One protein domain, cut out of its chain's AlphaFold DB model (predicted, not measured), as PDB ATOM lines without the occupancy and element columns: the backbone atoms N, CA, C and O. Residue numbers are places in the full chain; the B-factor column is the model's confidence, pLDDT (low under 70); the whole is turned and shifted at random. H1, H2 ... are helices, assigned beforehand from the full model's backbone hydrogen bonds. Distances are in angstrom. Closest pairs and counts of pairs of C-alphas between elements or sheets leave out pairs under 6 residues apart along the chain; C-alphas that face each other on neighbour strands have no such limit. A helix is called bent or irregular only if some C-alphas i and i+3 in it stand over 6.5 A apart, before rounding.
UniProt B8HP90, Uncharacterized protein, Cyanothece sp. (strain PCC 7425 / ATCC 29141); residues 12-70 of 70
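AT A GLANCE: This is residues 12 to 70 of the 70 residues of an uncharacterized protein of Cyanothece sp. (strain PCC 7425 / ATCC 29141) (UniProt B8HP90). Two helices joined end to end by a tight turn, H1 and H2, make an open corner, and a third and longest helix, H3, stands across the inside of that corner, meeting H1 and H2 with its first half and letting its last part stick out. A long loop, residues 40 to 51, swings away from the far end of H2 and comes back to the start of H3, while residues 12 to 17 of H1 stick out at the opposite end. The printed part has 59 residues with three named helices, H1, H2 and H3 in that order along the chain, and no named strand; the class is all helix. The whole is only just compact, close to loose, with a radius of gyration of the C-alphas of 12.5 A, and its outline is flat, spanning 38 by 33 by 17 A.

HOW THE PARTS SIT: Start with H3, residues 52 to 68, the longest helix. Look next at H1, residues 12 to 26, which touches H3 with 6 pairs of C-alphas within 8 A; the closest are those of Arg 22 and Val 57, 6.3 A apart. H1 touches H3 with residues 22 to 26 alone, and H3 touches H1 with residues 53 to 57 alone. The lines of H1 and H3 stand about perpendicular, at 83 degrees, and their centres are 14.2 A apart. Further along H3 you come to H2, residues 29 to 39. H2 and H3 only just touch, with 3 pairs of C-alphas within 8 A, and H3 touches H2 with residues 57 to 60 alone. The closest C-alphas of the two are those of Phe 31 and Tyr 60, 7.0 A apart, and the lines are about perpendicular at 73 degrees. H1 and H2 are close but not clearly touching: the closest C-alphas, those of Ile 25 and Phe 31, are 6.4 A apart. Their lines are only just about perpendicular, at 71 degrees. In the backbones, every O i to N i+4 pair is within hydrogen-bond range in H2 and H3, and in H1 9 of 11 such pairs are.

IN THESE COORDINATES: Find C-alpha 52 at (-15.802, -38.409, -50.442); from there H3 runs 23.8 A to C-alpha 68 at (-20.716, -44.876, -28.102), with z rising along the way. Go back to the first printed residue, Gln 12, whose C-alpha is at (-37.925, -45.508, -51.360): H1 begins here and covers 22.1 A from first to last C-alpha, ending at Ala 26. After Gln 27 and Ser 28, H2 runs from Ser 29 to Glu 39, 15.3 A from first to last C-alpha. None of the three helices is bent or irregular.

THE WHOLE: The two C-alphas farthest apart are those of Gln 12 and Arg 43, 38.0 A, and the first and last printed C-alphas are 33.4 A apart. The printed part has no cut and ends at Tyr 70, the chain's last residue. The link from H1 to H2 is tight, with 2 residues, and the link from H2 to H3 is long, with 12 residues whose C-alphas lie 11 to 18 A from the mean of all C-alphas. Residues 12 to 17, 39 to 52 and 62 to 70 stand free; the body without them has 30 residues and spans 25 by 16 by 12 A. The mean pLDDT of the printed part is 70.3, and the model's confidence is under 70 at residues 12 to 14, 39 to 53 and 67 to 70.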
ATOM      1  N   GLN A  12     -37.684 -46.828 -50.760       60.38
ATOM      2  CA  GLN A  12     -37.925 -45.508 -51.360       60.38
ATOM      3  C   GLN A  12     -37.640 -44.339 -50.402       60.38
ATOM      4  O   GLN A  12     -37.157 -43.283 -50.804       60.38
ATOM      5  N   ASN A  13     -37.948 -44.510 -49.118       67.31
ATOM      6  CA  ASN A  13     -37.700 -43.509 -48.093       67.31
ATOM      7  C   ASN A  13     -36.215 -43.479 -47.712       67.31
ATOM      8  O   ASN A  13     -35.687 -42.410 -47.431       67.31
ATOM      9  N   ALA A  14     -35.523 -44.623 -47.743       67.69
ATOM     10  CA  ALA A  14     -34.086 -44.692 -47.482       67.69
ATOM     11  C   ALA A  14     -33.271 -43.948 -48.556       67.69
ATOM     12  O   ALA A  14     -32.335 -43.222 -48.213       67.69
ATOM     13  N   GLU A  15     -33.673 -44.044 -49.827       71.50
ATOM     14  CA  GLU A  15     -33.033 -43.320 -50.937       71.50
ATOM     15  C   GLU A  15     -33.137 -41.792 -50.806       71.50
ATOM     16  O   GLU A  15     -32.235 -41.078 -51.243       71.50
ATOM     17  N   ILE A  16     -34.193 -41.279 -50.163       74.94
ATOM     18  CA  ILE A  16     -34.406 -39.838 -49.934       74.94
ATOM     19  C   ILE A  16     -33.818 -39.393 -48.586       74.94
ATOM     20  O   ILE A  16     -33.247 -38.306 -48.471       74.94
ATOM     21  N   LEU A  17     -33.915 -40.235 -47.559       78.75
ATOM     22  CA  LEU A  17     -33.409 -39.939 -46.221       78.75
ATOM     23  C   LEU A  17     -31.884 -39.913 -46.182       78.75
ATOM     24  O   LEU A  17     -31.317 -39.050 -45.519       78.75
ATOM     25  N   TRP A  18     -31.204 -40.808 -46.902       80.75
ATOM     26  CA  TRP A  18     -29.742 -40.850 -46.928       80.75
ATOM     27  C   TRP A  18     -29.090 -39.548 -47.437       80.75
ATOM     28  O   TRP A  18     -28.217 -39.017 -46.750       80.75
ATOM     29  N   PRO A  19     -29.470 -38.957 -48.591       79.69
ATOM     30  CA  PRO A  19     -28.943 -37.656 -49.016       79.69
ATOM     31  C   PRO A  19     -29.261 -36.527 -48.034       79.69
ATOM     32  O   PRO A  19     -28.373 -35.728 -47.741       79.69
ATOM     33  N   GLN A  20     -30.472 -36.481 -47.473       81.81
ATOM     34  CA  GLN A  20     -30.829 -35.453 -46.490       81.81
ATOM     35  C   GLN A  20     -30.018 -35.581 -45.196       81.81
ATOM     36  O   GLN A  20     -29.514 -34.582 -44.681       81.81
ATOM     37  N   LEU A  21     -29.834 -36.804 -44.698       81.50
ATOM     38  CA  LEU A  21     -29.041 -37.090 -43.506       81.50
ATOM     39  C   LEU A  21     -27.572 -36.726 -43.720       81.50
ATOM     40  O   LEU A  21     -26.982 -36.044 -42.884       81.50
ATOM     41  N   ARG A  22     -26.994 -37.126 -44.859       81.50
ATOM     42  CA  ARG A  22     -25.623 -36.759 -45.227       81.50
ATOM     43  C   ARG A  22     -25.434 -35.253 -45.253       81.50
ATOM     44  O   ARG A  22     -24.464 -34.762 -44.691       81.50
ATOM     45  N   GLN A  23     -26.372 -34.523 -45.851       80.38
ATOM     46  CA  GLN A  23     -26.312 -33.067 -45.911       80.38
ATOM     47  C   GLN A  23     -26.420 -32.433 -44.517       80.38
ATOM     48  O   GLN A  23     -25.648 -31.531 -44.197       80.38
ATOM     49  N   ALA A  24     -27.327 -32.923 -43.668       83.12
ATOM     50  CA  ALA A  24     -27.477 -32.436 -42.298       83.12
ATOM     51  C   ALA A  24     -26.218 -32.690 -41.451       83.12
ATOM     52  O   ALA A  24     -25.792 -31.818 -40.696       83.12
ATOM     53  N   ILE A  25     -25.587 -33.858 -41.607       81.81
ATOM     54  CA  ILE A  25     -24.318 -34.183 -40.945       81.81
ATOM     55  C   ILE A  25     -23.189 -33.315 -41.504       81.81
ATOM     56  O   ILE A  25     -22.439 -32.746 -40.722       81.81
ATOM     57  N   ALA A  26     -23.098 -33.145 -42.824       78.94
ATOM     58  CA  ALA A  26     -22.078 -32.313 -43.459       78.94
ATOM     59  C   ALA A  26     -22.138 -30.843 -43.003       78.94
ATOM     60  O   ALA A  26     -21.107 -30.184 -42.885       78.94
ATOM     61  N   GLN A  27     -23.340 -30.340 -42.709       79.62
ATOM     62  CA  GLN A  27     -23.560 -28.997 -42.163       79.62
ATOM     63  C   GLN A  27     -23.440 -28.921 -40.633       79.62
ATOM     64  O   GLN A  27     -23.513 -27.832 -40.065       79.62
ATOM     65  N   SER A  28     -23.253 -30.052 -39.950       83.44
ATOM     66  CA  SER A  28     -23.087 -30.081 -38.502       83.44
ATOM     67  C   SER A  28     -21.704 -29.579 -38.097       83.44
ATOM     68  O   SER A  28     -20.674 -29.988 -38.639       83.44
ATOM     69  N   SER A  29     -21.670 -28.747 -37.059       79.25
ATOM     70  CA  SER A  29     -20.436 -28.205 -36.483       79.25
ATOM     71  C   SER A  29     -19.499 -29.291 -35.937       79.25
ATOM     72  O   SER A  29     -18.281 -29.103 -35.937       79.25
ATOM     73  N   GLY A  30     -20.039 -30.438 -35.509       82.06
ATOM     74  CA  GLY A  30     -19.244 -31.590 -35.070       82.06
ATOM     75  C   GLY A  30     -18.487 -32.253 -36.220       82.06
ATOM     76  O   GLY A  30     -17.295 -32.526 -36.095       82.06
ATOM     77  N   PHE A  31     -19.150 -32.428 -37.365       82.62
ATOM     78  CA  PHE A  31     -18.538 -33.003 -38.561       82.62
ATOM     79  C   PHE A  31     -17.460 -32.086 -39.144       82.62
ATOM     80  O   PHE A  31     -16.373 -32.549 -39.463       82.62
ATOM     81  N   GLN A  32     -17.729 -30.779 -39.226       80.06
ATOM     82  CA  GLN A  32     -16.764 -29.798 -39.735       80.06
ATOM     83  C   GLN A  32     -15.489 -29.737 -38.885       80.06
ATOM     84  O   GLN A  32     -14.389 -29.727 -39.430       80.06
ATOM     85  N   ARG A  33     -15.618 -29.731 -37.551       83.12
ATOM     86  CA  ARG A  33     -14.461 -29.768 -36.638       83.12
ATOM     87  C   ARG A  33     -13.645 -31.039 -36.809       83.12
ATOM     88  O   ARG A  33     -12.438 -30.971 -37.002       83.12
ATOM     89  N   TRP A  34     -14.326 -32.175 -36.811       83.81
ATOM     90  CA  TRP A  34     -13.685 -33.464 -36.987       83.81
ATOM     91  C   TRP A  34     -13.008 -33.605 -38.362       83.81
ATOM     92  O   TRP A  34     -11.941 -34.207 -38.475       83.81
ATOM     93  N   LEU A  35     -13.588 -33.010 -39.410       78.31
ATOM     94  CA  LEU A  35     -12.991 -32.973 -40.742       78.31
ATOM     95  C   LEU A  35     -11.710 -32.133 -40.746       78.31
ATOM     96  O   LEU A  35     -10.706 -32.586 -41.284       78.31
ATOM     97  N   LEU A  36     -11.710 -30.967 -40.091       77.38
ATOM     98  CA  LEU A  36     -10.524 -30.112 -39.946       77.38
ATOM     99  C   LEU A  36      -9.388 -30.816 -39.188       77.38
ATOM    100  O   LEU A  36      -8.227 -30.724 -39.590       77.38
ATOM    101  N   GLU A  37      -9.711 -31.554 -38.124       79.38
ATOM    102  CA  GLU A  37      -8.736 -32.370 -37.385       79.38
ATOM    103  C   GLU A  37      -8.115 -33.468 -38.269       79.38
ATOM    104  O   GLU A  37      -6.933 -33.790 -38.127       79.38
ATOM    105  N   ARG A  38      -8.886 -34.015 -39.220       74.62
ATOM    106  CA  ARG A  38      -8.417 -35.024 -40.180       74.62
ATOM    107  C   ARG A  38      -7.645 -34.447 -41.362       74.62
ATOM    108  O   ARG A  38      -6.605 -35.003 -41.709       74.62
ATOM    109  N   GLU A  39      -8.098 -33.347 -41.960       66.06
ATOM    110  CA  GLU A  39      -7.379 -32.673 -43.052       66.06
ATOM    111  C   GLU A  39      -6.016 -32.153 -42.594       66.06
ATOM    112  O   GLU A  39      -5.031 -32.287 -43.319       66.06
ATOM    113  N   SER A  40      -5.910 -31.676 -41.347       60.16
ATOM    114  CA  SER A  40      -4.621 -31.295 -40.760       60.16
ATOM    115  C   SER A  40      -3.613 -32.454 -40.705       60.16
ATOM    116  O   SER A  40      -2.416 -32.207 -40.549       60.16
ATOM    117  N   ASN A  41      -4.070 -33.704 -40.827       56.81
ATOM    118  CA  ASN A  41      -3.255 -34.912 -40.730       56.81
ATOM    119  C   ASN A  41      -3.083 -35.640 -42.079       56.81
ATOM    120  O   ASN A  41      -2.436 -36.681 -42.146       56.81
ATOM    121  N   SER A  42      -3.670 -35.149 -43.176       51.78
ATOM    122  CA  SER A  42      -3.681 -35.875 -44.454       51.78
ATOM    123  C   SER A  42      -3.555 -34.927 -45.646       51.78
ATOM    124  O   SER A  42      -4.544 -34.528 -46.247       51.78
ATOM    125  N   ARG A  43      -2.309 -34.633 -46.049       49.72
ATOM    126  CA  ARG A  43      -1.943 -33.875 -47.269       49.72
ATOM    127  C   ARG A  43      -2.261 -34.608 -48.592       49.72
ATOM    128  O   ARG A  43      -1.724 -34.231 -49.626       49.72
ATOM    129  N   GLU A  44      -3.085 -35.657 -48.582       47.75
ATOM    130  CA  GLU A  44      -3.138 -36.651 -49.671       47.75
ATOM    131  C   GLU A  44      -4.529 -36.879 -50.301       47.75
ATOM    132  O   GLU A  44      -4.683 -37.808 -51.084       47.75
ATOM    133  N   GLN A  45      -5.559 -36.074 -50.003       49.84
ATOM    134  CA  GLN A  45      -6.947 -36.424 -50.386       49.84
ATOM    135  C   GLN A  45      -7.703 -35.396 -51.247       49.84
ATOM    136  O   GLN A  45      -8.928 -35.434 -51.330       49.84
ATOM    137  N   GLU A  46      -7.000 -34.529 -51.976       44.91
ATOM    138  CA  GLU A  46      -7.617 -33.512 -52.852       44.91
ATOM    139  C   GLU A  46      -8.381 -34.104 -54.064       44.91
ATOM    140  O   GLU A  46      -9.185 -33.430 -54.702       44.91
ATOM    141  N   THR A  47      -8.199 -35.391 -54.385       44.50
ATOM    142  CA  THR A  47      -8.800 -36.043 -55.572       44.50
ATOM    143  C   THR A  47     -10.058 -36.866 -55.290       44.50
ATOM    144  O   THR A  47     -10.623 -37.471 -56.203       44.50
ATOM    145  N   VAL A  48     -10.534 -36.884 -54.045       47.16
ATOM    146  CA  VAL A  48     -11.768 -37.566 -53.648       47.16
ATOM    147  C   VAL A  48     -12.611 -36.523 -52.932       47.16
ATOM    148  O   VAL A  48     -12.558 -36.437 -51.726       47.16
ATOM    149  N   LEU A  49     -13.326 -35.648 -53.636       47.41
ATOM    150  CA  LEU A  49     -14.161 -34.621 -52.976       47.41
ATOM    151  C   LEU A  49     -15.630 -34.724 -53.395       47.41
ATOM    152  O   LEU A  49     -16.524 -34.538 -52.573       47.41
ATOM    153  N   THR A  50     -15.906 -35.183 -54.617       45.78
ATOM    154  CA  THR A  50     -17.288 -35.343 -55.094       45.78
ATOM    155  C   THR A  50     -17.965 -36.617 -54.568       45.78
ATOM    156  O   THR A  50     -19.148 -36.585 -54.260       45.78
ATOM    157  N   ASN A  51     -17.220 -37.718 -54.388       49.59
ATOM    158  CA  ASN A  51     -17.707 -38.955 -53.744       49.59
ATOM    159  C   ASN A  51     -17.234 -39.113 -52.285       49.59
ATOM    160  O   ASN A  51     -17.733 -39.976 -51.566       49.59
ATOM    161  N   ALA A  52     -16.279 -38.296 -51.822       54.41
ATOM    162  CA  ALA A  52     -15.802 -38.409 -50.442       54.41
ATOM    163  C   ALA A  52     -16.748 -37.820 -49.417       54.41
ATOM    164  O   ALA A  52     -16.647 -38.214 -48.266       54.41
ATOM    165  N   SER A  53     -17.661 -36.921 -49.788       65.56
ATOM    166  CA  SER A  53     -18.631 -36.411 -48.813       65.56
ATOM    167  C   SER A  53     -19.396 -37.573 -48.159       65.56
ATOM    168  O   SER A  53     -19.544 -37.594 -46.942       65.56
ATOM    169  N   ASP A  54     -19.743 -38.615 -48.926       71.81
ATOM    170  CA  ASP A  54     -20.289 -39.864 -48.382       71.81
ATOM    171  C   ASP A  54     -19.309 -40.635 -47.525       71.81
ATOM    172  O   ASP A  54     -19.627 -40.983 -46.393       71.81
ATOM    173  N   ALA A  55     -18.128 -40.932 -48.065       75.00
ATOM    174  CA  ALA A  55     -17.149 -41.758 -47.372       75.00
ATOM    175  C   ALA A  55     -16.721 -41.121 -46.038       75.00
ATOM    176  O   ALA A  55     -16.538 -41.817 -45.040       75.00
ATOM    177  N   LEU A  56     -16.628 -39.792 -46.001       79.06
ATOM    178  CA  LEU A  56     -16.333 -39.002 -44.814       79.06
ATOM    179  C   LEU A  56     -17.507 -39.015 -43.836       79.06
ATOM    180  O   LEU A  56     -17.278 -39.252 -42.653       79.06
ATOM    181  N   VAL A  57     -18.749 -38.833 -44.299       80.81
ATOM    182  CA  VAL A  57     -19.943 -38.948 -43.439       80.81
ATOM    183  C   VAL A  57     -20.060 -40.354 -42.845       80.81
ATOM    184  O   VAL A  57     -20.284 -40.492 -41.644       80.81
ATOM    185  N   ILE A  58     -19.840 -41.401 -43.643       81.00
ATOM    186  CA  ILE A  58     -19.841 -42.798 -43.188       81.00
ATOM    187  C   ILE A  58     -18.734 -43.023 -42.158       81.00
ATOM    188  O   ILE A  58     -18.978 -43.632 -41.121       81.00
ATOM    189  N   ALA A  59     -17.526 -42.517 -42.401       82.12
ATOM    190  CA  ALA A  59     -16.425 -42.661 -41.459       82.12
ATOM    191  C   ALA A  59     -16.658 -41.874 -40.157       82.12
ATOM    192  O   ALA A  59     -16.274 -42.348 -39.091       82.12
ATOM    193  N   TYR A  60     -17.317 -40.712 -40.220       83.44
ATOM    194  CA  TYR A  60     -17.716 -39.939 -39.042       83.44
ATOM    195  C   TYR A  60     -18.734 -40.707 -38.210       83.44
ATOM    196  O   TYR A  60     -18.542 -40.864 -37.006       83.44
ATOM    197  N   LEU A  61     -19.775 -41.233 -38.863       84.25
ATOM    198  CA  LEU A  61     -20.796 -42.078 -38.241       84.25
ATOM    199  C   LEU A  61     -20.175 -43.321 -37.607       84.25
ATOM    200  O   LEU A  61     -20.475 -43.644 -36.464       84.25
ATOM    201  N   ARG A  62     -19.266 -43.996 -38.316       82.69
ATOM    202  CA  ARG A  62     -18.556 -45.170 -37.802       82.69
ATOM    203  C   ARG A  62     -17.760 -44.829 -36.543       82.69
ATOM    204  O   ARG A  62     -17.926 -45.506 -35.537       82.69
ATOM    205  N   GLN A  63     -16.995 -43.739 -36.562       82.38
ATOM    206  CA  GLN A  63     -16.215 -43.307 -35.405       82.38
ATOM    207  C   GLN A  63     -17.099 -42.880 -34.222       82.38
ATOM    208  O   GLN A  63     -16.789 -43.199 -33.074       82.38
ATOM    209  N   THR A  64     -18.212 -42.184 -34.473       79.19
ATOM    210  CA  THR A  64     -19.162 -41.816 -33.406       79.19
ATOM    211  C   THR A  64     -19.862 -43.040 -32.822       79.19
ATOM    212  O   THR A  64     -20.031 -43.109 -31.607       79.19
ATOM    213  N   LEU A  65     -20.200 -44.036 -33.644       77.19
ATOM    214  CA  LEU A  65     -20.737 -45.315 -33.178       77.19
ATOM    215  C   LEU A  65     -19.704 -46.121 -32.379       77.19
ATOM    216  O   LEU A  65     -20.049 -46.664 -31.337       77.19
ATOM    217  N   GLU A  66     -18.442 -46.157 -32.813       71.12
ATOM    218  CA  GLU A  66     -17.341 -46.787 -32.069       71.12
ATOM    219  C   GLU A  66     -17.123 -46.115 -30.702       71.12
ATOM    220  O   GLU A  66     -16.862 -46.800 -29.718       71.12
ATOM    221  N   THR A  67     -17.298 -44.792 -30.618       63.41
ATOM    222  CA  THR A  67     -17.160 -44.029 -29.362       63.41
ATOM    223  C   THR A  67     -18.327 -44.267 -28.394       63.41
ATOM    224  O   THR A  67     -18.144 -44.178 -27.188       63.41
ATOM    225  N   LEU A  68     -19.523 -44.570 -28.907       61.78
ATOM    226  CA  LEU A  68     -20.716 -44.876 -28.102       61.78
ATOM    227  C   LEU A  68     -20.812 -46.353 -27.687       61.78
ATOM    228  O   LEU A  68     -21.626 -46.689 -26.831       61.78
ATOM    229  N   ALA A  69     -20.034 -47.236 -28.316       53.41
ATOM    230  CA  ALA A  69     -20.018 -48.673 -28.042       53.41
ATOM    231  C   ALA A  69     -19.046 -49.080 -26.916       53.41
ATOM    232  O   ALA A  69     -18.868 -50.277 -26.676       53.41
ATOM    233  N   TYR A  70     -18.416 -48.106 -26.256       46.00
ATOM    234  CA  TYR A  70     -17.509 -48.285 -25.122       46.00
ATOM    235  C   TYR A  70     -18.151 -47.740 -23.845       46.00
ATOM    236  O   TYR A  70     -18.060 -48.428 -22.803       46.00
TER     237      TYR A  70